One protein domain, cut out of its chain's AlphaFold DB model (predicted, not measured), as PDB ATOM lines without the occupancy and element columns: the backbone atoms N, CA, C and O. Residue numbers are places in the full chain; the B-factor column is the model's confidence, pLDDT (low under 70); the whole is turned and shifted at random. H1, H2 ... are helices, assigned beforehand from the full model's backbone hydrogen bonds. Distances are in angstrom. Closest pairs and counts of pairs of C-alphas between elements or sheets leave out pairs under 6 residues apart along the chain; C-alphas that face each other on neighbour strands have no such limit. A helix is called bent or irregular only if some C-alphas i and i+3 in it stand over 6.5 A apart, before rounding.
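AT A GLANCE: This is residues 94 to 158 and 171 to 287 of the 294 residues of a protein of Diaphorina citri (UniProt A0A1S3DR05). Four long helices stand side by side in a row, in the order H1, H6b, H2, H5, and H6a, the other arm of a bent helix, crosses one end past H2 to H5. Towards the opposite end H4 and H5 make a hairpin, H7 and H8 sit by the start of H1, and residues 171 to 184, with H3, stick out. The 182 printed residues have eight named helices, H1 to H8, and no named strand: all helix. The whole is only just loose, close to compact, with a radius of gyration of the C-alphas of 19.6 A and spans of 50 by 42 by 31 A.

HOW THE PARTS SIT: H6, residues 228 to 269, was assigned as one helix by its hydrogen bonds but is bent, C-alphas 242 and 245 being 7.9 A apart, into H6a, residues 228 to 242, and H6b, residues 245 to 269. H6b touches H1, residues 94 to 125, at a shallow tilt of 17 degrees, opposite ways; the closest C-alphas, of Ser 119 and Tyr 245, are 4.5 A apart. H6b touches H2, residues 133 to 157, at 34 degrees, only just short of steep; the closest C-alphas are Thr 147 and Phe 259, 6.0 A. H2 touches H5, residues 200 to 220, at a steep tilt of 38 degrees; the closest C-alphas are Gly 149 and Ala 208, 4.3 A. H5 touches H6a with residues 218 to 220 alone, closest C-alphas Glu 218 and Lys 237, 6.3 A, and H4, residues 186 to 195, with residues 202 to 206 alone, closest C-alphas Pro 192 and Leu 202, 4.9 A. H7, residues 274 to 279, and H6b only just touch, with 3 pairs of C-alphas within 8 A, only at the corner, closest Met 267 and Val 274, 6.8 A. H8, residues 281 to 284, touches H1, closest C-alphas Glu 95 and Ser 284, 4.3 A. H3, residues 171 to 183, touches no helix. Every O i to N i+4 pair is within hydrogen-bond range in H2 and H7; irregular H5, with C-alphas 215 and 218 8.0 A apart, has 7 of 17, beside 15 of 18 O i to N i+3 pairs.

IN THESE COORDINATES: H1 is 46.2 A long from C-alpha 94 at (-16.425, 132.170, 12.940), H2 36.5 A, H6b 35.5 A and H5 31.1 A; H8 ends at C-alpha 284 at (-21.126, 125.704, 11.442).

THE WHOLE: Residues 159 to 170 are not printed, and C-alphas 158 and 171 are 20.9 A apart across the cut. Of the links printed whole, none is long. Mean pLDDT of the printed part is 82.1; residues 171 to 190 are among those under 70.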
ATOM      1  N   ILE A  94     -17.302 133.163  12.293       79.56
ATOM      2  CA  ILE A  94     -16.425 132.170  12.940       79.56
ATOM      3  C   ILE A  94     -16.911 130.739  12.682       79.56
ATOM      4  O   ILE A  94     -16.125 129.795  12.640       79.56
ATOM      5  N   GLU A  95     -18.208 130.598  12.442       84.12
ATOM      6  CA  GLU A  95     -18.887 129.365  12.092       84.12
ATOM      7  C   GLU A  95     -18.312 128.749  10.802       84.12
ATOM      8  O   GLU A  95     -17.998 127.564  10.787       84.12
ATOM      9  N   GLU A  96     -18.039 129.538   9.754       82.38
ATOM     10  CA  GLU A  96     -17.433 129.022   8.510       82.38
ATOM     11  C   GLU A  96     -16.031 128.447   8.747       82.38
ATOM     12  O   GLU A  96     -15.666 127.398   8.212       82.38
ATOM     13  N   ARG A  97     -15.239 129.100   9.598       83.56
ATOM     14  CA  ARG A  97     -13.902 128.634   9.977       83.56
ATOM     15  C   ARG A  97     -13.956 127.301  10.722       83.56
ATOM     16  O   ARG A  97     -13.134 126.419  10.464       83.56
ATOM     17  N   ILE A  98     -14.927 127.152  11.623       88.00
ATOM     18  CA  ILE A  98     -15.178 125.905  12.351       88.00
ATOM     19  C   ILE A  98     -15.583 124.802  11.361       88.00
ATOM     20  O   ILE A  98     -15.028 123.705  11.431       88.00
ATOM     21  N   ALA A  99     -16.434 125.092  10.372       89.62
ATOM     22  CA  ALA A  99     -16.802 124.122   9.338       89.62
ATOM     23  C   ALA A  99     -15.574 123.627   8.553       89.62
ATOM     24  O   ALA A  99     -15.349 122.420   8.444       89.62
ATOM     25  N   TRP A 100     -14.719 124.541   8.076       88.50
ATOM     26  CA  TRP A 100     -13.497 124.184   7.346       88.50
ATOM     27  C   TRP A 100     -12.484 123.413   8.198       88.50
ATOM     28  O   TRP A 100     -11.807 122.519   7.682       88.50
ATOM     29  N   PHE A 101     -12.404 123.705   9.501       89.19
ATOM     30  CA  PHE A 101     -11.623 122.903  10.443       89.19
ATOM     31  C   PHE A 101     -12.094 121.450  10.446       89.19
ATOM     32  O   PHE A 101     -11.298 120.534  10.222       89.19
ATOM     33  N   TRP A 102     -13.395 121.234  10.629       91.81
ATOM     34  CA  TRP A 102     -13.977 119.897  10.653       91.81
ATOM     35  C   TRP A 102     -13.887 119.186   9.300       91.81
ATOM     36  O   TRP A 102     -13.623 117.984   9.272       91.81
ATOM     37  N   CYS A 103     -13.991 119.907   8.179       91.81
ATOM     38  CA  CYS A 103     -13.734 119.353   6.847       91.81
ATOM     39  C   CYS A 103     -12.297 118.832   6.701       91.81
ATOM     40  O   CYS A 103     -12.101 117.754   6.141       91.81
ATOM     41  N   LEU A 104     -11.292 119.538   7.231       90.31
ATOM     42  CA  LEU A 104      -9.897 119.075   7.218       90.31
ATOM     43  C   LEU A 104      -9.683 117.846   8.099       90.31
ATOM     44  O   LEU A 104      -8.989 116.913   7.691       90.31
ATOM     45  N   ILE A 105     -10.307 117.823   9.280       92.31
ATOM     46  CA  ILE A 105     -10.305 116.645  10.150       92.31
ATOM     47  C   ILE A 105     -10.927 115.445   9.422       92.31
ATOM     48  O   ILE A 105     -10.314 114.378   9.350       92.31
ATOM     49  N   ALA A 106     -12.097 115.623   8.810       92.94
ATOM     50  CA  ALA A 106     -12.780 114.572   8.064       92.94
ATOM     51  C   ALA A 106     -11.967 114.090   6.848       92.94
ATOM     52  O   ALA A 106     -11.859 112.883   6.626       92.94
ATOM     53  N   ALA A 107     -11.340 115.006   6.102       92.06
ATOM     54  CA  ALA A 107     -10.507 114.684   4.944       92.06
ATOM     55  C   ALA A 107      -9.314 113.778   5.298       92.06
ATOM     56  O   ALA A 107      -8.908 112.956   4.476       92.06
ATOM     57  N   PHE A 108      -8.778 113.887   6.519       92.62
ATOM     58  CA  PHE A 108      -7.735 112.992   7.022       92.62
ATOM     59  C   PHE A 108      -8.297 111.678   7.590       92.62
ATOM     60  O   PHE A 108      -7.756 110.604   7.327       92.62
ATOM     61  N   ILE A 109      -9.388 111.740   8.359       94.25
ATOM     62  CA  ILE A 109      -9.942 110.577   9.069       94.25
ATOM     63  C   ILE A 109     -10.589 109.567   8.117       94.25
ATOM     64  O   ILE A 109     -10.404 108.367   8.297       94.25
ATOM     65  N   VAL A 110     -11.337 110.014   7.104       94.75
ATOM     66  CA  VAL A 110     -12.111 109.114   6.225       94.75
ATOM     67  C   VAL A 110     -11.223 108.080   5.506       94.75
ATOM     68  O   VAL A 110     -11.545 106.889   5.574       94.75
ATOM     69  N   PRO A 111     -10.091 108.455   4.874       93.12
ATOM     70  CA  PRO A 111      -9.168 107.480   4.293       93.12
ATOM     71  C   PRO A 111      -8.603 106.486   5.319       93.12
ATOM     72  O   PRO A 111      -8.538 105.290   5.030       93.12
ATOM     73  N   GLU A 112      -8.241 106.955   6.518       94.12
ATOM     74  CA  GLU A 112      -7.667 106.115   7.583       94.12
ATOM     75  C   GLU A 112      -8.697 105.164   8.214       94.12
ATOM     76  O   GLU A 112      -8.379 104.032   8.583       94.12
ATOM     77  N   LEU A 113      -9.968 105.568   8.287       94.81
ATOM     78  CA  LEU A 113     -11.059 104.659   8.643       94.81
ATOM     79  C   LEU A 113     -11.242 103.587   7.570       94.81
ATOM     80  O   LEU A 113     -11.392 102.408   7.892       94.81
ATOM     81  N   GLY A 114     -11.169 103.959   6.289       93.81
ATOM     82  CA  GLY A 114     -11.211 103.008   5.180       93.81
ATOM     83  C   GLY A 114     -10.082 101.972   5.243       93.81
ATOM     84  O   GLY A 114     -10.323 100.773   5.061       93.81
ATOM     85  N   THR A 115      -8.852 102.398   5.551       93.31
ATOM     86  CA  THR A 115      -7.718 101.479   5.740       93.31
ATOM     87  C   THR A 115      -7.885 100.615   6.982       93.31
ATOM     88  O   THR A 115      -7.585  99.419   6.906       93.31
ATOM     89  N   ALA A 116      -8.407 101.159   8.085       93.38
ATOM     90  CA  ALA A 116      -8.698 100.401   9.300       93.38
ATOM     91  C   ALA A 116      -9.746  99.311   9.035       93.38
ATOM     92  O   ALA A 116      -9.477  98.135   9.273       93.38
ATOM     93  N   ILE A 117     -10.889  99.660   8.434       94.38
ATOM     94  CA  ILE A 117     -11.966  98.717   8.092       94.38
ATOM     95  C   ILE A 117     -11.441  97.606   7.180       94.38
ATOM     96  O   ILE A 117     -11.659  96.421   7.441       94.38
ATOM     97  N   ARG A 118     -10.702  97.966   6.121       93.69
ATOM     98  CA  ARG A 118     -10.107  96.984   5.202       93.69
ATOM     99  C   ARG A 118      -9.139  96.050   5.926       93.69
ATOM    100  O   ARG A 118      -9.151  94.845   5.674       93.69
ATOM    101  N   SER A 119      -8.299  96.600   6.794       93.12
ATOM    102  CA  SER A 119      -7.279  95.853   7.529       93.12
ATOM    103  C   SER A 119      -7.904  94.893   8.537       93.12
ATOM    104  O   SER A 119      -7.591  93.704   8.507       93.12
ATOM    105  N   ILE A 120      -8.863  95.366   9.337       92.62
ATOM    106  CA  ILE A 120      -9.619  94.563  10.308       92.62
ATOM    107  C   ILE A 120     -10.358  93.429   9.604       92.62
ATOM    108  O   ILE A 120     -10.224  92.273  10.004       92.62
ATOM    109  N   ARG A 121     -11.072  93.728   8.509       93.94
ATOM    110  CA  ARG A 121     -11.771  92.713   7.710       93.94
ATOM    111  C   ARG A 121     -10.811  91.607   7.272       93.94
ATOM    112  O   ARG A 121     -11.120  90.429   7.410       93.94
ATOM    113  N   ILE A 122      -9.649  91.963   6.729       91.25
ATOM    114  CA  ILE A 122      -8.684  90.966   6.248       91.25
ATOM    115  C   ILE A 122      -8.080  90.174   7.411       91.25
ATOM    116  O   ILE A 122      -7.906  88.968   7.273       91.25
ATOM    117  N   CYS A 123      -7.809  90.806   8.552       90.06
ATOM    118  CA  CYS A 123      -7.330  90.116   9.749       90.06
ATOM    119  C   CYS A 123      -8.356  89.137  10.333       90.06
ATOM    120  O   CYS A 123      -7.958  88.107  10.870       90.06
ATOM    121  N   TYR A 124      -9.654  89.430  10.218       90.62
ATOM    122  CA  TYR A 124     -10.709  88.530  10.682       90.62
ATOM    123  C   TYR A 124     -10.922  87.346   9.726       90.62
ATOM    124  O   TYR A 124     -10.975  86.201  10.159       90.62
ATOM    125  N   PHE A 125     -11.001  87.604   8.415       90.44
ATOM    126  CA  PHE A 125     -11.380  86.582   7.427       90.44
ATOM    127  C   PHE A 125     -10.207  85.821   6.792       90.44
ATOM    128  O   PHE A 125     -10.433  84.829   6.100       90.44
ATOM    129  N   LYS A 126      -8.957  86.269   6.953       86.94
ATOM    130  CA  LYS A 126      -7.789  85.665   6.295       86.94
ATOM    131  C   LYS A 126      -6.661  85.405   7.286       86.94
ATOM    132  O   LYS A 126      -6.446  86.170   8.218       86.94
ATOM    133  N   SER A 127      -5.884  84.350   7.031       84.62
ATOM    134  CA  SER A 127      -4.656  84.077   7.785       84.62
ATOM    135  C   SER A 127      -3.691  85.262   7.689       84.62
ATOM    136  O   SER A 127      -3.338  85.716   6.595       84.62
ATOM    137  N   TRP A 128      -3.270  85.760   8.847       85.12
ATOM    138  CA  TRP A 128      -2.360  86.887   8.996       85.12
ATOM    139  C   TRP A 128      -1.103  86.458   9.750       85.12
ATOM    140  O   TRP A 128      -1.080  85.456  10.462       85.12
ATOM    141  N   LYS A 129      -0.024  87.223   9.573       87.94
ATOM    142  CA  LYS A 129       1.218  87.035  10.328       87.94
ATOM    143  C   LYS A 129       1.471  88.253  11.198       87.94
ATOM    144  O   LYS A 129       1.349  89.383  10.724       87.94
ATOM    145  N   LYS A 130       1.843  88.010  12.452       88.56
ATOM    146  CA  LYS A 130       2.242  89.063  13.384       88.56
ATOM    147  C   LYS A 130       3.640  89.580  13.003       88.56
ATOM    148  O   LYS A 130       4.538  88.755  12.817       88.56
ATOM    149  N   PRO A 131       3.847  90.901  12.872       90.75
ATOM    150  CA  PRO A 131       5.181  91.459  12.714       90.75
ATOM    151  C   PRO A 131       5.978  91.307  14.017       90.75
ATOM    152  O   PRO A 131       5.391  91.326  15.104       90.75
ATOM    153  N   PRO A 132       7.310  91.186  13.941       92.38
ATOM    154  CA  PRO A 132       8.138  91.319  15.127       92.38
ATOM    155  C   PRO A 132       8.023  92.747  15.690       92.38
ATOM    156  O   PRO A 132       7.770  93.704  14.955       92.38
ATOM    157  N   LEU A 133       8.204  92.888  17.006       91.31
ATOM    158  CA  LEU A 133       7.937  94.137  17.730       91.31
ATOM    159  C   LEU A 133       8.744  95.326  17.184       91.31
ATOM    160  O   LEU A 133       8.199  96.415  17.027       91.31
ATOM    161  N   HIS A 134      10.015  95.120  16.828       90.50
ATOM    162  CA  HIS A 134      10.868  96.191  16.303       90.50
ATOM    163  C   HIS A 134      10.398  96.706  14.935       90.50
ATOM    164  O   HIS A 134      10.486  97.904  14.680       90.50
ATOM    165  N   ASP A 135       9.854  95.836  14.074       91.19
ATOM    166  CA  ASP A 135       9.271  96.254  12.793       91.19
ATOM    167  C   ASP A 135       8.012  97.080  13.028       91.19
ATOM    168  O   ASP A 135       7.806  98.102  12.379       91.19
ATOM    169  N   PHE A 136       7.169  96.634  13.961       92.50
ATOM    170  CA  PHE A 136       5.940  97.335  14.304       92.50
ATOM    171  C   PHE A 136       6.228  98.731  14.868       92.50
ATOM    172  O   PHE A 136       5.620  99.701  14.417       92.50
ATOM    173  N   ILE A 137       7.191  98.849  15.790       92.75
ATOM    174  CA  ILE A 137       7.607 100.135  16.368       92.75
ATOM    175  C   ILE A 137       8.191 101.052  15.294       92.75
ATOM    176  O   ILE A 137       7.816 102.218  15.242       92.75
ATOM    177  N   PHE A 138       9.056 100.536  14.416       92.12
ATOM    178  CA  PHE A 138       9.640 101.330  13.333       92.12
ATOM    179  C   PHE A 138       8.577 101.864  12.367       92.12
ATOM    180  O   PHE A 138       8.573 103.044  12.039       92.12
ATOM    181  N   VAL A 139       7.644 101.016  11.919       92.75
ATOM    182  CA  VAL A 139       6.565 101.464  11.024       92.75
ATOM    183  C   VAL A 139       5.673 102.484  11.727       92.75
ATOM    184  O   VAL A 139       5.343 103.512  11.144       92.75
ATOM    185  N   THR A 140       5.336 102.232  12.993       92.06
ATOM    186  CA  THR A 140       4.532 103.159  13.792       92.06
ATOM    187  C   THR A 140       5.239 104.505  13.928       92.06
ATOM    188  O   THR A 140       4.618 105.524  13.667       92.06
ATOM    189  N   SER A 141       6.534 104.551  14.252       92.38
ATOM    190  CA  SER A 141       7.246 105.823  14.420       92.38
ATOM    191  C   SER A 141       7.311 106.643  13.127       92.38
ATOM    192  O   SER A 141       7.072 107.848  13.174       92.38
ATOM    193  N   MET A 142       7.564 106.011  11.976       91.06
ATOM    194  CA  MET A 142       7.596 106.706  10.680       91.06
ATOM    195  C   MET A 142       6.223 107.282  10.309       91.06
ATOM    196  O   MET A 142       6.129 108.422   9.853       91.06
ATOM    197  N   GLU A 143       5.154 106.524  10.557       91.81
ATOM    198  CA  GLU A 143       3.777 106.970  10.321       91.81
ATOM    199  C   GLU A 143       3.365 108.080  11.297       91.81
ATOM    200  O   GLU A 143       2.747 109.059  10.883       91.81
ATOM    201  N   LEU A 144       3.759 107.990  12.571       92.19
ATOM    202  CA  LEU A 144       3.499 109.036  13.560       92.19
ATOM    203  C   LEU A 144       4.209 110.343  13.199       92.19
ATOM    204  O   LEU A 144       3.566 111.393  13.187       92.19
ATOM    205  N   LEU A 145       5.493 110.285  12.829       87.94
ATOM    206  CA  LEU A 145       6.236 111.455  12.346       87.94
ATOM    207  C   LEU A 145       5.531 112.096  11.151       87.94
ATOM    208  O   LEU A 145       5.313 113.304  11.150       87.94
ATOM    209  N   HIS A 146       5.085 111.293  10.185       90.44
ATOM    210  CA  HIS A 146       4.315 111.787   9.048       90.44
ATOM    211  C   HIS A 146       3.028 112.507   9.476       90.44
ATOM    212  O   HIS A 146       2.782 113.629   9.031       90.44
ATOM    213  N   THR A 147       2.235 111.920  10.380       90.38
ATOM    214  CA  THR A 147       0.998 112.564  10.865       90.38
ATOM    215  C   THR A 147       1.252 113.871  11.609       90.38
ATOM    216  O   THR A 147       0.542 114.849  11.381       90.38
ATOM    217  N   LEU A 148       2.300 113.926  12.435       88.94
ATOM    218  CA  LEU A 148       2.700 115.141  13.145       88.94
ATOM    219  C   LEU A 148       3.202 116.220  12.180       88.94
ATOM    220  O   LEU A 148       2.882 117.397  12.356       88.94
ATOM    221  N   GLY A 149       3.942 115.834  11.137       83.00
ATOM    222  CA  GLY A 149       4.372 116.734  10.067       83.00
ATOM    223  C   GLY A 149       3.187 117.355   9.324       83.00
ATOM    224  O   GLY A 149       3.138 118.574   9.156       83.00
ATOM    225  N   LEU A 150       2.190 116.544   8.953       85.06
ATOM    226  CA  LEU A 150       0.964 117.024   8.306       85.06
ATOM    227  C   LEU A 150       0.163 117.972   9.205       85.06
ATOM    228  O   LEU A 150      -0.212 119.057   8.761       85.06
ATOM    229  N   ALA A 151      -0.057 117.598  10.468       85.06
ATOM    230  CA  ALA A 151      -0.760 118.442  11.431       85.06
ATOM    231  C   ALA A 151      -0.043 119.788  11.631       85.06
ATOM    232  O   ALA A 151      -0.684 120.837  11.652       85.06
ATOM    233  N   SER A 152       1.292 119.775  11.684       81.69
ATOM    234  CA  SER A 152       2.113 120.985  11.807       81.69
ATOM    235  C   SER A 152       1.995 121.902  10.584       81.69
ATOM    236  O   SER A 152       1.872 123.116  10.743       81.69
ATOM    237  N   LEU A 153       1.991 121.352   9.362       78.38
ATOM    238  CA  LEU A 153       1.828 122.135   8.127       78.38
ATOM    239  C   LEU A 153       0.430 122.753   8.018       78.38
ATOM    240  O   LEU A 153       0.306 123.954   7.766       78.38
ATOM    241  N   ILE A 154      -0.614 121.956   8.263       79.81
ATOM    242  CA  ILE A 154      -2.010 122.422   8.289       79.81
ATOM    243  C   ILE A 154      -2.165 123.522   9.339       79.81
ATOM    244  O   ILE A 154      -2.751 124.570   9.070       79.81
ATOM    245  N   SER A 155      -1.564 123.322  10.514       73.00
ATOM    246  CA  SER A 155      -1.626 124.280  11.607       73.00
ATOM    247  C   SER A 155      -0.861 125.586  11.332       73.00
ATOM    248  O   SER A 155      -1.058 126.600  11.999       73.00
ATOM    249  N   ARG A 156       0.022 125.611  10.341       65.81
ATOM    250  CA  ARG A 156       0.771 126.819  10.001       65.81
ATOM    251  C   ARG A 156       0.146 127.650   8.912       65.81
ATOM    252  O   ARG A 156       0.267 128.873   8.963       65.81
ATOM    253  N   ASN A 157      -0.525 127.022   7.955       56.62
ATOM    254  CA  ASN A 157      -1.117 127.759   6.842       56.62
ATOM    255  C   ASN A 157      -2.210 128.743   7.297       56.62
ATOM    256  O   ASN A 157      -2.496 129.730   6.629       56.62
ATOM    257  N   THR A 158      -2.736 128.544   8.503       50.50
ATOM    258  CA  THR A 158      -3.660 129.460   9.180       50.50
ATOM    259  C   THR A 158      -3.013 130.775   9.638       50.50
ATOM    260  O   THR A 158      -3.732 131.719   9.956       50.50
ATOM    261  N   TYR A 171      -4.660 133.311 -10.566       45.50
ATOM    262  CA  TYR A 171      -4.573 132.218 -11.546       45.50
ATOM    263  C   TYR A 171      -3.184 132.075 -12.188       45.50
ATOM    264  O   TYR A 171      -2.744 130.955 -12.441       45.50
ATOM    265  N   LEU A 172      -2.453 133.179 -12.394       43.69
ATOM    266  CA  LEU A 172      -1.100 133.134 -12.966       43.69
ATOM    267  C   LEU A 172      -0.070 132.604 -11.950       43.69
ATOM    268  O   LEU A 172       0.845 131.871 -12.318       43.69
ATOM    269  N   LYS A 173      -0.269 132.897 -10.661       41.78
ATOM    270  CA  LYS A 173       0.577 132.436  -9.549       41.78
ATOM    271  C   LYS A 173       0.351 130.952  -9.243       41.78
ATOM    272  O   LYS A 173       1.315 130.251  -8.982       41.78
ATOM    273  N   ALA A 174      -0.863 130.432  -9.454       45.91
ATOM    274  CA  ALA A 174      -1.148 128.993  -9.397       45.91
ATOM    275  C   ALA A 174      -0.455 128.185 -10.521       45.91
ATOM    276  O   ALA A 174      -0.081 127.031 -10.317       45.91
ATOM    277  N   MET A 175      -0.238 128.790 -11.698       52.53
ATOM    278  CA  MET A 175       0.546 128.190 -12.790       52.53
ATOM    279  C   MET A 175       2.060 128.329 -12.579       52.53
ATOM    280  O   MET A 175       2.802 127.386 -12.847       52.53
ATOM    281  N   MET A 176       2.534 129.470 -12.066       49.28
ATOM    282  CA  MET A 176       3.950 129.653 -11.719       49.28
ATOM    283  C   MET A 176       4.363 128.798 -10.515       49.28
ATOM    284  O   MET A 176       5.491 128.315 -10.480       49.28
ATOM    285  N   ASP A 177       3.439 128.506  -9.597       46.75
ATOM    286  CA  ASP A 177       3.646 127.565  -8.495       46.75
ATOM    287  C   ASP A 177       3.787 126.121  -8.985       46.75
ATOM    288  O   ASP A 177       4.566 125.371  -8.411       46.75
ATOM    289  N   MET A 178       3.150 125.722 -10.094       53.53
ATOM    290  CA  MET A 178       3.404 124.415 -10.731       53.53
ATOM    291  C   MET A 178       4.835 124.305 -11.283       53.53
ATOM    292  O   MET A 178       5.415 123.220 -11.280       53.53
ATOM    293  N   ILE A 179       5.431 125.427 -11.706       55.16
ATOM    294  CA  ILE A 179       6.839 125.504 -12.120       55.16
ATOM    295  C   ILE A 179       7.746 125.580 -10.881       55.16
ATOM    296  O   ILE A 179       8.747 124.871 -10.809       55.16
ATOM    297  N   ALA A 180       7.376 126.335  -9.845       51.66
ATOM    298  CA  ALA A 180       8.113 126.409  -8.581       51.66
ATOM    299  C   ALA A 180       8.088 125.088  -7.792       51.66
ATOM    300  O   ALA A 180       9.031 124.798  -7.057       51.66
ATOM    301  N   VAL A 181       7.076 124.238  -8.004       52.88
ATOM    302  CA  VAL A 181       6.999 122.852  -7.511       52.88
ATOM    303  C   VAL A 181       8.171 121.996  -8.010       52.88
ATOM    304  O   VAL A 181       8.571 121.060  -7.323       52.88
ATOM    305  N   SER A 182       8.810 122.367  -9.126       51.22
ATOM    306  CA  SER A 182      10.059 121.747  -9.592       51.22
ATOM    307  C   SER A 182      11.333 122.324  -8.946       51.22
ATOM    308  O   SER A 182      12.374 121.673  -8.958       51.22
ATOM    309  N   ALA A 183      11.251 123.488  -8.291       54.59
ATOM    310  CA  ALA A 183      12.360 124.158  -7.596       54.59
ATOM    311  C   ALA A 183      12.390 123.898  -6.063       54.59
ATOM    312  O   ALA A 183      13.092 124.587  -5.315       54.59
ATOM    313  N   GLN A 184      11.622 122.914  -5.568       59.56
ATOM    314  CA  GLN A 184      11.243 122.693  -4.155       59.56
ATOM    315  C   GLN A 184      12.321 122.122  -3.201       59.56
ATOM    316  O   GLN A 184      12.072 121.209  -2.418       59.56
ATOM    317  N   ALA A 185      13.497 122.738  -3.158       54.34
ATOM    318  CA  ALA A 185      14.375 122.672  -1.978       54.34
ATOM    319  C   ALA A 185      14.723 124.077  -1.469       54.34
ATOM    320  O   ALA A 185      14.780 124.318  -0.264       54.34
ATOM    321  N   THR A 186      14.858 125.031  -2.391       56.19
ATOM    322  CA  THR A 186      15.312 126.385  -2.082       56.19
ATOM    323  C   THR A 186      14.227 127.197  -1.382       56.19
ATOM    324  O   THR A 186      14.492 127.758  -0.329       56.19
ATOM    325  N   GLY A 187      12.981 127.198  -1.872       60.56
ATOM    326  CA  GLY A 187      11.901 128.012  -1.283       60.56
ATOM    327  C   GLY A 187      11.535 127.643   0.164       60.56
ATOM    328  O   GLY A 187      11.200 128.517   0.959       60.56
ATOM    329  N   ALA A 188      11.659 126.363   0.533       65.94
ATOM    330  CA  ALA A 188      11.305 125.865   1.864       65.94
ATOM    331  C   ALA A 188      12.319 126.238   2.961       65.94
ATOM    332  O   ALA A 188      11.941 126.335   4.127       65.94
ATOM    333  N   LEU A 189      13.588 126.442   2.595       68.38
ATOM    334  CA  LEU A 189      14.652 126.885   3.503       68.38
ATOM    335  C   LEU A 189      14.888 128.394   3.405       68.38
ATOM    336  O   LEU A 189      15.144 129.041   4.415       68.38
ATOM    337  N   LEU A 190      14.739 128.964   2.207       69.69
ATOM    338  CA  LEU A 190      14.954 130.383   1.944       69.69
ATOM    339  C   LEU A 190      13.899 131.255   2.627       69.69
ATOM    340  O   LEU A 190      14.243 132.296   3.168       69.69
ATOM    341  N   TRP A 191      12.633 130.837   2.661       70.19
ATOM    342  CA  TRP A 191      11.585 131.637   3.299       70.19
ATOM    343  C   TRP A 191      11.783 131.750   4.826       70.19
ATOM    344  O   TRP A 191      11.817 132.877   5.324       70.19
ATOM    345  N   PRO A 192      12.014 130.659   5.588       71.69
ATOM    346  CA  PRO A 192      12.407 130.782   6.994       71.69
ATOM    347  C   PRO A 192      13.714 131.546   7.208       71.69
ATOM    348  O   PRO A 192      13.841 132.246   8.206       71.69
ATOM    349  N   LEU A 193      14.673 131.446   6.283       74.88
ATOM    350  CA  LEU A 193      15.942 132.165   6.383       74.88
ATOM    351  C   LEU A 193      15.780 133.681   6.198       74.88
ATOM    352  O   LEU A 193      16.439 134.446   6.894       74.88
ATOM    353  N   LEU A 194      14.913 134.111   5.279       72.50
ATOM    354  CA  LEU A 194      14.688 135.527   4.974       72.50
ATOM    355  C   LEU A 194      13.776 136.214   5.997       72.50
ATOM    356  O   LEU A 194      14.069 137.326   6.420       72.50
ATOM    357  N   GLU A 195      12.686 135.559   6.402       76.62
ATOM    358  CA  GLU A 195      11.617 136.198   7.191       76.62
ATOM    359  C   GLU A 195      11.482 135.613   8.610       76.62
ATOM    360  O   GLU A 195      10.719 136.112   9.437       76.62
ATOM    361  N   GLY A 196      12.242 134.565   8.947       66.56
ATOM    362  CA  GLY A 196      12.149 133.894  10.248       66.56
ATOM    363  C   GLY A 196      12.588 134.743  11.440       66.56
ATOM    364  O   GLY A 196      12.301 134.360  12.571       66.56
ATOM    365  N   HIS A 197      13.245 135.885  11.207       72.25
ATOM    366  CA  HIS A 197      13.518 136.870  12.256       72.25
ATOM    367  C   HIS A 197      12.234 137.574  12.731       72.25
ATOM    368  O   HIS A 197      12.081 137.818  13.923       72.25
ATOM    369  N   ASN A 198      11.302 137.870  11.817       69.62
ATOM    370  CA  ASN A 198      10.060 138.583  12.132       69.62
ATOM    371  C   ASN A 198       8.950 137.628  12.581       69.62
ATOM    372  O   ASN A 198       8.195 137.944  13.494       69.62
ATOM    373  N   ASP A 199       8.895 136.438  11.983       68.00
ATOM    374  CA  ASP A 199       7.908 135.413  12.305       68.00
ATOM    375  C   ASP A 199       8.615 134.080  12.642       68.00
ATOM    376  O   ASP A 199       8.789 133.218  11.771       68.00
ATOM    377  N   PRO A 200       8.990 133.843  13.917       74.19
ATOM    378  CA  PRO A 200       9.726 132.643  14.342       74.19
ATOM    379  C   PRO A 200       9.023 131.326  14.002       74.19
ATOM    380  O   PRO A 200       9.665 130.291  13.806       74.19
ATOM    381  N   TRP A 201       7.693 131.353  13.863       70.25
ATOM    382  CA  TRP A 201       6.917 130.191  13.441       70.25
ATOM    383  C   TRP A 201       7.345 129.652  12.076       70.25
ATOM    384  O   TRP A 201       7.121 128.465  11.826       70.25
ATOM    385  N   LEU A 202       8.003 130.455  11.223       73.81
ATOM    386  CA  LEU A 202       8.516 130.018   9.925       73.81
ATOM    387  C   LEU A 202       9.519 128.871  10.001       73.81
ATOM    388  O   LEU A 202       9.512 128.009   9.117       73.81
ATOM    389  N   TRP A 203      10.264 128.765  11.094       78.81
ATOM    390  CA  TRP A 203      11.246 127.705  11.312       78.81
ATOM    391  C   TRP A 203      10.656 126.313  11.533       78.81
ATOM    392  O   TRP A 203      11.381 125.325  11.484       78.81
ATOM    393  N   LEU A 204       9.337 126.195  11.692       77.44
ATOM    394  CA  LEU A 204       8.670 124.894  11.767       77.44
ATOM    395  C   LEU A 204       8.467 124.232  10.382       77.44
ATOM    396  O   LEU A 204       8.132 123.054  10.328       77.44
ATOM    397  N   ILE A 205       8.689 124.944   9.260       77.44
ATOM    398  CA  ILE A 205       8.510 124.402   7.892       77.44
ATOM    399  C   ILE A 205       9.522 123.276   7.637       77.44
ATOM    400  O   ILE A 205       9.081 122.177   7.298       77.44
ATOM    401  N   PRO A 206      10.845 123.484   7.810       82.81
ATOM    402  CA  PRO A 206      11.819 122.445   7.487       82.81
ATOM    403  C   PRO A 206      11.642 121.166   8.329       82.81
ATOM    404  O   PRO A 206      11.596 120.084   7.737       82.81
ATOM    405  N   PRO A 207      11.439 121.242   9.663       81.31
ATOM    406  CA  PRO A 207      11.123 120.065  10.470       81.31
ATOM    407  C   PRO A 207       9.825 119.370  10.043       81.31
ATOM    408  O   PRO A 207       9.788 118.145   9.957       81.31
ATOM    409  N   ALA A 208       8.765 120.122   9.726       82.50
ATOM    410  CA  ALA A 208       7.498 119.531   9.305       82.50
ATOM    411  C   ALA A 208       7.615 118.813   7.950       82.50
ATOM    412  O   ALA A 208       7.092 117.711   7.800       82.50
ATOM    413  N   LEU A 209       8.348 119.381   6.987       82.00
ATOM    414  CA  LEU A 209       8.612 118.744   5.691       82.00
ATOM    415  C   LEU A 209       9.462 117.480   5.828       82.00
ATOM    416  O   LEU A 209       9.178 116.477   5.172       82.00
ATOM    417  N   PHE A 210      10.464 117.492   6.711       83.44
ATOM    418  CA  PHE A 210      11.237 116.294   7.035       83.44
ATOM    419  C   PHE A 210      10.334 115.194   7.611       83.44
ATOM    420  O   PHE A 210      10.338 114.066   7.121       83.44
ATOM    421  N   CYS A 211       9.492 115.543   8.584       83.88
ATOM    422  CA  CYS A 211       8.511 114.634   9.169       83.88
ATOM    423  C   CYS A 211       7.530 114.080   8.124       83.88
ATOM    424  O   CYS A 211       7.254 112.882   8.127       83.88
ATOM    425  N   VAL A 212       7.055 114.899   7.179       84.69
ATOM    426  CA  VAL A 212       6.211 114.425   6.069       84.69
ATOM    427  C   VAL A 212       6.974 113.458   5.155       84.69
ATOM    428  O   VAL A 212       6.420 112.446   4.725       84.69
ATOM    429  N   SER A 213       8.260 113.704   4.900       83.31
ATOM    430  CA  SER A 213       9.101 112.792   4.117       83.31
ATOM    431  C   SER A 213       9.197 111.399   4.750       83.31
ATOM    432  O   SER A 213       9.194 110.401   4.027       83.31
ATOM    433  N   CYS A 214       9.170 111.297   6.087       83.19
ATOM    434  CA  CYS A 214       9.150 110.008   6.786       83.19
ATOM    435  C   CYS A 214       7.966 109.115   6.384       83.19
ATOM    436  O   CYS A 214       8.103 107.900   6.448       83.19
ATOM    437  N   GLY A 215       6.845 109.663   5.902       83.25
ATOM    438  CA  GLY A 215       5.714 108.866   5.402       83.25
ATOM    439  C   GLY A 215       6.023 108.097   4.112       83.25
ATOM    440  O   GLY A 215       5.444 107.045   3.857       83.25
ATOM    441  N   TYR A 216       6.990 108.568   3.323       84.12
ATOM    442  CA  TYR A 216       7.393 107.966   2.047       84.12
ATOM    443  C   TYR A 216       8.612 107.047   2.179       84.12
ATOM    444  O   TYR A 216       9.224 106.669   1.178       84.12
ATOM    445  N   TRP A 217       8.967 106.654   3.404       85.62
ATOM    446  CA  TRP A 217      10.177 105.887   3.699       85.62
ATOM    447  C   TRP A 217      10.313 104.588   2.899       85.62
ATOM    448  O   TRP A 217      11.426 104.210   2.525       85.62
ATOM    449  N   GLU A 218       9.199 103.918   2.578       83.94
ATOM    450  CA  GLU A 218       9.212 102.704   1.758       83.94
ATOM    451  C   GLU A 218       9.862 102.952   0.383       83.94
ATOM    452  O   GLU A 218      10.503 102.045  -0.153       83.94
ATOM    453  N   ASN A 219       9.763 104.165  -0.173       84.12
ATOM    454  CA  ASN A 219      10.304 104.516  -1.490       84.12
ATOM    455  C   ASN A 219      11.817 104.752  -1.477       84.12
ATOM    456  O   ASN A 219      12.483 104.473  -2.469       84.12
ATOM    457  N   TYR A 220      12.373 105.210  -0.354       78.12
ATOM    458  CA  TYR A 220      13.809 105.488  -0.234       78.12
ATOM    459  C   TYR A 220      14.643 104.220  -0.008       78.12
ATOM    460  O   TYR A 220      15.850 104.202  -0.242       78.12
ATOM    461  N   THR A 221      14.005 103.141   0.448       83.62
ATOM    462  CA  THR A 221      14.704 101.902   0.798       83.62
ATOM    463  C   THR A 221      14.990 101.024  -0.420       83.62
ATOM    464  O   THR A 221      14.085 100.566  -1.124       83.62
ATOM    465  N   SER A 222      16.272 100.708  -0.618       79.06
ATOM    466  CA  SER A 222      16.755  99.787  -1.650       79.06
ATOM    467  C   SER A 222      17.579  98.646  -1.049       79.06
ATOM    468  O   SER A 222      18.280  98.820  -0.050       79.06
ATOM    469  N   LYS A 223      17.522  97.475  -1.696       78.38
ATOM    470  CA  LYS A 223      18.244  96.255  -1.297       78.38
ATOM    471  C   LYS A 223      19.761  96.464  -1.249       78.38
ATOM    472  O   LYS A 223      20.433  95.878  -0.401       78.38
ATOM    473  N   HIS A 224      20.280  97.296  -2.148       76.31
ATOM    474  CA  HIS A 224      21.713  97.540  -2.341       76.31
ATOM    475  C   HIS A 224      22.211  98.814  -1.648       76.31
ATOM    476  O   HIS A 224      23.268  99.328  -1.994       76.31
ATOM    477  N   SER A 225      21.454  99.355  -0.692       73.75
ATOM    478  CA  SER A 225      21.851 100.600  -0.038       73.75
ATOM    479  C   SER A 225      23.150 100.454   0.762       73.75
ATOM    480  O   SER A 225      23.297  99.520   1.552       73.75
ATOM    481  N   ILE A 226      24.044 101.433   0.595       68.38
ATOM    482  CA  ILE A 226      25.344 101.538   1.279       68.38
ATOM    483  C   ILE A 226      25.143 101.804   2.780       68.38
ATOM    484  O   ILE A 226      25.828 101.230   3.622       68.38
ATOM    485  N   PHE A 227      24.149 102.626   3.136       74.19
ATOM    486  CA  PHE A 227      23.849 102.954   4.530       74.19
ATOM    487  C   PHE A 227      23.169 101.791   5.274       74.19
ATOM    488  O   PHE A 227      22.110 101.304   4.862       74.19
ATOM    489  N   GLY A 228      23.733 101.397   6.423       73.56
ATOM    490  CA  GLY A 228      23.242 100.281   7.245       73.56
ATOM    491  C   GLY A 228      21.806 100.460   7.754       73.56
ATOM    492  O   GLY A 228      21.018  99.511   7.723       73.56
ATOM    493  N   PHE A 229      21.426 101.687   8.131       79.25
ATOM    494  CA  PHE A 229      20.045 102.028   8.500       79.25
ATOM    495  C   PHE A 229      19.061 101.720   7.363       79.25
ATOM    496  O   PHE A 229      18.063 101.028   7.565       79.25
ATOM    497  N   MET A 230      19.388 102.146   6.142       80.81
ATOM    498  CA  MET A 230      18.538 101.965   4.966       80.81
ATOM    499  C   MET A 230      18.394 100.486   4.579       80.81
ATOM    500  O   MET A 230      17.317 100.041   4.183       80.81
ATOM    501  N   LYS A 231      19.452  99.687   4.771       78.88
ATOM    502  CA  LYS A 231      19.396  98.224   4.617       78.88
ATOM    503  C   LYS A 231      18.489  97.577   5.667       78.88
ATOM    504  O   LYS A 231      17.773  96.622   5.365       78.88
ATOM    505  N   SER A 232      18.488  98.091   6.897       84.62
ATOM    506  CA  SER A 232      17.559  97.644   7.938       84.62
ATOM    507  C   SER A 232      16.112  97.974   7.572       84.62
ATOM    508  O   SER A 232      15.281  97.069   7.544       84.62
ATOM    509  N   ALA A 233      15.839  99.220   7.182       84.88
ATOM    510  CA  ALA A 233      14.520  99.669   6.746       84.88
ATOM    511  C   ALA A 233      14.013  98.887   5.517       84.88
ATOM    512  O   ALA A 233      12.854  98.478   5.488       84.88
ATOM    513  N   TRP A 234      14.880  98.542   4.558       88.19
ATOM    514  CA  TRP A 234      14.516  97.654   3.445       88.19
ATOM    515  C   TRP A 234      14.048  96.265   3.921       88.19
ATOM    516  O   TRP A 234      13.052  95.739   3.422       88.19
ATOM    517  N   ARG A 235      14.711  95.676   4.928       88.06
ATOM    518  CA  ARG A 235      14.266  94.400   5.521       88.06
ATOM    519  C   ARG A 235      12.903  94.532   6.206       88.06
ATOM    520  O   ARG A 235      12.102  93.602   6.116       88.06
ATOM    521  N   VAL A 236      12.642  95.660   6.872       89.88
ATOM    522  CA  VAL A 236      11.327  95.960   7.466       89.88
ATOM    523  C   VAL A 236      10.264  96.042   6.372       89.88
ATOM    524  O   VAL A 236       9.252  95.355   6.469       89.88
ATOM    525  N   LYS A 237      10.517  96.794   5.292       89.88
ATOM    526  CA  LYS A 237       9.631  96.895   4.118       89.88
ATOM    527  C   LYS A 237       9.285  95.523   3.539       89.88
ATOM    528  O   LYS A 237       8.119  95.245   3.261       89.88
ATOM    529  N   GLU A 238      10.273  94.645   3.378       91.12
ATOM    530  CA  GLU A 238      10.034  93.316   2.807       91.12
ATOM    531  C   GLU A 238       9.131  92.457   3.703       91.12
ATOM    532  O   GLU A 238       8.214  91.797   3.214       91.12
ATOM    533  N   ARG A 239       9.323  92.511   5.028       90.31
ATOM    534  CA  ARG A 239       8.445  91.821   5.990       90.31
ATOM    535  C   ARG A 239       7.053  92.453   6.053       90.31
ATOM    536  O   ARG A 239       6.057  91.724   6.113       90.31
ATOM    537  N   LEU A 240       6.976  93.779   5.934       90.25
ATOM    538  CA  LEU A 240       5.732  94.544   5.960       90.25
ATOM    539  C   LEU A 240       4.771  94.128   4.845       90.25
ATOM    540  O   LEU A 240       3.570  94.091   5.082       90.25
ATOM    541  N   LYS A 241       5.254  93.714   3.663       89.12
ATOM    542  CA  LYS A 241       4.388  93.194   2.580       89.12
ATOM    543  C   LYS A 241       3.433  92.089   3.047       89.12
ATOM    544  O   LYS A 241       2.318  91.993   2.543       89.12
ATOM    545  N   ARG A 242       3.855  91.262   4.011       87.50
ATOM    546  CA  ARG A 242       3.055  90.151   4.545       87.50
ATOM    547  C   ARG A 242       2.279  90.519   5.812       87.50
ATOM    548  O   ARG A 242       1.227  89.938   6.055       87.50
ATOM    549  N   THR A 243       2.781  91.461   6.608       91.50
ATOM    550  CA  THR A 243       2.181  91.853   7.896       91.50
ATOM    551  C   THR A 243       1.363  93.144   7.819       91.50
ATOM    552  O   THR A 243       0.787  93.543   8.825       91.50
ATOM    553  N   ARG A 244       1.271  93.777   6.637       92.06
ATOM    554  CA  ARG A 244       0.644  95.092   6.401       92.06
ATOM    555  C   ARG A 244      -0.725  95.212   7.051       92.06
ATOM    556  O   ARG A 244      -0.929  96.118   7.841       92.06
ATOM    557  N   TYR A 245      -1.640  94.293   6.758       92.00
ATOM    558  CA  TYR A 245      -3.005  94.377   7.282       92.00
ATOM    559  C   TYR A 245      -3.040  94.322   8.811       92.00
ATOM    560  O   TYR A 245      -3.729  95.120   9.426       92.00
ATOM    561  N   PHE A 246      -2.225  93.469   9.437       92.38
ATOM    562  CA  PHE A 246      -2.139  93.440  10.896       92.38
ATOM    563  C   PHE A 246      -1.549  94.741  11.451       92.38
ATOM    564  O   PHE A 246      -2.092  95.310  12.388       92.38
ATOM    565  N   THR A 247      -0.464  95.247  10.857       92.50
ATOM    566  CA  THR A 247       0.165  96.501  11.292       92.50
ATOM    567  C   THR A 247      -0.795  97.690  11.163       92.50
ATOM    568  O   THR A 247      -1.002  98.414  12.133       92.50
ATOM    569  N   TYR A 248      -1.428  97.871  10.000       92.75
ATOM    570  CA  TYR A 248      -2.330  98.998   9.728       92.75
ATOM    571  C   TYR A 248      -3.683  98.889  10.437       92.75
ATOM    572  O   TYR A 248      -4.322  99.917  10.645       92.75
ATOM    573  N   ALA A 249      -4.088  97.701  10.901       92.62
ATOM    574  CA  ALA A 249      -5.240  97.570  11.794       92.62
ATOM    575  C   ALA A 249      -5.049  98.340  13.111       92.62
ATOM    576  O   ALA A 249      -6.035  98.801  13.665       92.62
ATOM    577  N   PHE A 250      -3.811  98.517  13.591       93.31
ATOM    578  CA  PHE A 250      -3.507  99.329  14.778       93.31
ATOM    579  C   PHE A 250      -2.997 100.722  14.412       93.31
ATOM    580  O   PHE A 250      -3.443 101.718  14.979       93.31
ATOM    581  N   VAL A 251      -2.077 100.804  13.443       93.44
ATOM    582  CA  VAL A 251      -1.443 102.069  13.054       93.44
ATOM    583  C   VAL A 251      -2.472 103.083  12.554       93.44
ATOM    584  O   VAL A 251      -2.378 104.240  12.945       93.44
ATOM    585  N   SER A 252      -3.494 102.689  11.782       94.25
ATOM    586  CA  SER A 252      -4.503 103.653  11.308       94.25
ATOM    587  C   SER A 252      -5.312 104.288  12.445       94.25
ATOM    588  O   SER A 252      -5.559 105.492  12.404       94.25
ATOM    589  N   PHE A 253      -5.644 103.555  13.516       94.12
ATOM    590  CA  PHE A 253      -6.278 104.167  14.694       94.12
ATOM    591  C   PHE A 253      -5.337 105.125  15.423       94.12
ATOM    592  O   PHE A 253      -5.752 106.216  15.811       94.12
ATOM    593  N   LEU A 254      -4.066 104.745  15.578       94.38
ATOM    594  CA  LEU A 254      -3.061 105.616  16.191       94.38
ATOM    595  C   LEU A 254      -2.865 106.903  15.385       94.38
ATOM    596  O   LEU A 254      -2.757 107.970  15.977       94.38
ATOM    597  N   LYS A 255      -2.880 106.826  14.051       93.56
ATOM    598  CA  LYS A 255      -2.803 107.999  13.171       93.56
ATOM    599  C   LYS A 255      -3.982 108.941  13.380       93.56
ATOM    600  O   LYS A 255      -3.765 110.138  13.528       93.56
ATOM    601  N   ILE A 256      -5.207 108.411  13.429       94.44
ATOM    602  CA  ILE A 256      -6.414 109.206  13.704       94.44
ATOM    603  C   ILE A 256      -6.295 109.895  15.069       94.44
ATOM    604  O   ILE A 256      -6.485 111.106  15.162       94.44
ATOM    605  N   LEU A 257      -5.926 109.144  16.111       94.81
ATOM    606  CA  LEU A 257      -5.792 109.671  17.468       94.81
ATOM    607  C   LEU A 257      -4.721 110.765  17.551       94.81
ATOM    608  O   LEU A 257      -4.977 111.838  18.083       94.81
ATOM    609  N   VAL A 258      -3.530 110.520  17.001       93.62
ATOM    610  CA  VAL A 258      -2.419 111.482  17.043       93.62
ATOM    611  C   VAL A 258      -2.729 112.726  16.220       93.62
ATOM    612  O   VAL A 258      -2.411 113.833  16.656       93.62
ATOM    613  N   PHE A 259      -3.396 112.587  15.075       93.00
ATOM    614  CA  PHE A 259      -3.826 113.736  14.283       93.00
ATOM    615  C   PHE A 259      -4.861 114.590  15.028       93.00
ATOM    616  O   PHE A 259      -4.697 115.804  15.108       93.00
ATOM    617  N   LEU A 260      -5.868 113.972  15.656       92.19
ATOM    618  CA  LEU A 260      -6.855 114.682  16.477       92.19
ATOM    619  C   LEU A 260      -6.208 115.368  17.687       92.19
ATOM    620  O   LEU A 260      -6.397 116.565  17.886       92.19
ATOM    621  N   CYS A 261      -5.394 114.647  18.463       92.00
ATOM    622  CA  CYS A 261      -4.713 115.206  19.630       92.00
ATOM    623  C   CYS A 261      -3.782 116.360  19.247       92.00
ATOM    624  O   CYS A 261      -3.797 117.398  19.901       92.00
ATOM    625  N   SER A 262      -2.994 116.209  18.177       89.38
ATOM    626  CA  SER A 262      -2.114 117.285  17.710       89.38
ATOM    627  C   SER A 262      -2.904 118.495  17.212       89.38
ATOM    628  O   SER A 262      -2.537 119.615  17.555       89.38
ATOM    629  N   ALA A 263      -4.017 118.304  16.496       88.50
ATOM    630  CA  ALA A 263      -4.894 119.399  16.082       88.50
ATOM    631  C   ALA A 263      -5.451 120.183  17.285       88.50
ATOM    632  O   ALA A 263      -5.360 121.410  17.301       88.50
ATOM    633  N   LEU A 264      -5.935 119.490  18.322       88.50
ATOM    634  CA  LEU A 264      -6.431 120.121  19.552       88.50
ATOM    635  C   LEU A 264      -5.319 120.850  20.319       88.50
ATOM    636  O   LEU A 264      -5.503 121.985  20.748       88.50
ATOM    637  N   VAL A 265      -4.140 120.238  20.445       86.62
ATOM    638  CA  VAL A 265      -2.969 120.865  21.078       86.62
ATOM    639  C   VAL A 265      -2.556 122.133  20.325       86.62
ATOM    640  O   VAL A 265      -2.285 123.159  20.946       86.62
ATOM    641  N   PHE A 266      -2.560 122.104  18.990       82.69
ATOM    642  CA  PHE A 266      -2.283 123.286  18.179       82.69
ATOM    643  C   PHE A 266      -3.320 124.395  18.369       82.69
ATOM    644  O   PHE A 266      -2.939 125.562  18.381       82.69
ATOM    645  N   MET A 267      -4.600 124.059  18.533       79.31
ATOM    646  CA  MET A 267      -5.648 125.037  18.848       79.31
ATOM    647  C   MET A 267      -5.411 125.692  20.207       79.31
ATOM    648  O   MET A 267      -5.413 126.919  20.302       79.31
ATOM    649  N   SER A 268      -5.098 124.890  21.226       78.50
ATOM    650  CA  SER A 268      -4.751 125.395  22.556       78.50
ATOM    651  C   SER A 268      -3.536 126.324  22.511       78.50
ATOM    652  O   SER A 268      -3.558 127.396  23.109       78.50
ATOM    653  N   PHE A 269      -2.501 125.988  21.729       77.38
ATOM    654  CA  PHE A 269      -1.333 126.860  21.532       77.38
ATOM    655  C   PHE A 269      -1.638 128.170  20.794       77.38
ATOM    656  O   PHE A 269      -0.851 129.114  20.863       77.38
ATOM    657  N   ARG A 270      -2.755 128.254  20.066       71.62
ATOM    658  CA  ARG A 270      -3.207 129.504  19.443       71.62
ATOM    659  C   ARG A 270      -4.051 130.371  20.369       71.62
ATOM    660  O   ARG A 270      -4.368 131.485  19.972       71.62
ATOM    661  N   GLY A 271      -4.383 129.884  21.567       70.62
ATOM    662  CA  GLY A 271      -5.299 130.560  22.482       70.62
ATOM    663  C   GLY A 271      -6.758 130.481  22.033       70.62
ATOM    664  O   GLY A 271      -7.566 131.305  22.447       70.62
ATOM    665  N   GLU A 272      -7.099 129.522  21.169       77.56
ATOM    666  CA  GLU A 272      -8.467 129.338  20.689       77.56
ATOM    667  C   GLU A 272      -9.260 128.430  21.639       77.56
ATOM    668  O   GLU A 272      -8.759 127.423  22.144       77.56
ATOM    669  N   SER A 273     -10.522 128.779  21.869       82.31
ATOM    670  CA  SER A 273     -11.477 128.047  22.702       82.31
ATOM    671  C   SER A 273     -11.851 126.710  22.054       82.31
ATOM    672  O   SER A 273     -12.737 126.635  21.206       82.31
ATOM    673  N   VAL A 274     -11.232 125.610  22.497       85.38
ATOM    674  CA  VAL A 274     -11.582 124.253  22.025       85.38
ATOM    675  C   VAL A 274     -13.086 123.993  22.172       85.38
ATOM    676  O   VAL A 274     -13.722 123.504  21.244       85.38
ATOM    677  N   THR A 275     -13.682 124.397  23.295       85.75
ATOM    678  CA  THR A 275     -15.118 124.234  23.559       85.75
ATOM    679  C   THR A 275     -16.003 124.901  22.506       85.75
ATOM    680  O   THR A 275     -17.047 124.350  22.177       85.75
ATOM    681  N   GLU A 276     -15.589 126.038  21.939       85.94
ATOM    682  CA  GLU A 276     -16.370 126.755  20.922       85.94
ATOM    683  C   GLU A 276     -16.426 125.991  19.594       85.94
ATOM    684  O   GLU A 276     -17.473 125.929  18.954       85.94
ATOM    685  N   TYR A 277     -15.328 125.331  19.215       86.44
ATOM    686  CA  TYR A 277     -15.273 124.487  18.016       86.44
ATOM    687  C   TYR A 277     -16.195 123.271  18.092       86.44
ATOM    688  O   TYR A 277     -16.722 122.835  17.065       86.44
ATOM    689  N   PHE A 278     -16.365 122.709  19.290       90.25
ATOM    690  CA  PHE A 278     -17.277 121.591  19.520       90.25
ATOM    691  C   PHE A 278     -18.724 122.060  19.685       90.25
ATOM    692  O   PHE A 278     -19.623 121.427  19.136       90.25
ATOM    693  N   SER A 279     -18.969 123.164  20.399       89.56
ATOM    694  CA  SER A 279     -20.332 123.656  20.636       89.56
ATOM    695  C   SER A 279     -20.987 124.176  19.358       89.56
ATOM    696  O   SER A 279     -22.142 123.853  19.097       89.56
ATOM    697  N   LYS A 280     -20.240 124.900  18.518       87.69
ATOM    698  CA  LYS A 280     -20.725 125.435  17.239       87.69
ATOM    699  C   LYS A 280     -20.592 124.451  16.076       87.69
ATOM    700  O   LYS A 280     -20.758 124.851  14.929       87.69
ATOM    701  N   PHE A 281     -20.295 123.172  16.330       90.25
ATOM    702  CA  PHE A 281     -20.151 122.179  15.262       90.25
ATOM    703  C   PHE A 281     -21.401 122.115  14.378       90.25
ATOM    704  O   PHE A 281     -21.300 122.244  13.163       90.25
ATOM    705  N   HIS A 282     -22.583 121.954  14.973       90.25
ATOM    706  CA  HIS A 282     -23.823 121.859  14.205       90.25
ATOM    707  C   HIS A 282     -24.142 123.175  13.482       90.25
ATOM    708  O   HIS A 282     -24.435 123.174  12.286       90.25
ATOM    709  N   ASP A 283     -24.010 124.295  14.190       87.75
ATOM    710  CA  ASP A 283     -24.296 125.620  13.645       87.75
ATOM    711  C   ASP A 283     -23.370 125.950  12.472       87.75
ATOM    712  O   ASP A 283     -23.831 126.502  11.478       87.75
ATOM    713  N   SER A 284     -22.113 125.492  12.507       86.50
ATOM    714  CA  SER A 284     -21.126 125.704  11.442       86.50
ATOM    715  C   SER A 284     -21.518 125.148  10.072       86.50
ATOM    716  O   SER A 284     -21.097 125.691   9.052       86.50
ATOM    717  N   PHE A 285     -22.371 124.121  10.014       89.31
ATOM    718  CA  PHE A 285     -22.874 123.556   8.754       89.31
ATOM    719  C   PHE A 285     -24.242 124.118   8.336       89.31
ATOM    720  O   PHE A 285     -24.812 123.676   7.336       89.31
ATOM    721  N   SER A 286     -24.778 125.089   9.080       87.69
ATOM    722  CA  SER A 286     -26.034 125.768   8.756       87.69
ATOM    723  C   SER A 286     -25.847 126.898   7.725       87.69
ATOM    724  O   SER A 286     -24.756 127.123   7.199       87.69
ATOM    725  N   GLN A 287     -26.930 127.597   7.370       83.00
ATOM    726  CA  GLN A 287     -26.860 128.740   6.454       83.00
ATOM    727  C   GLN A 287     -26.419 130.010   7.191       83.00
ATOM    728  O   GLN A 287     -27.103 130.475   8.102       83.00
TER     729      GLN A 287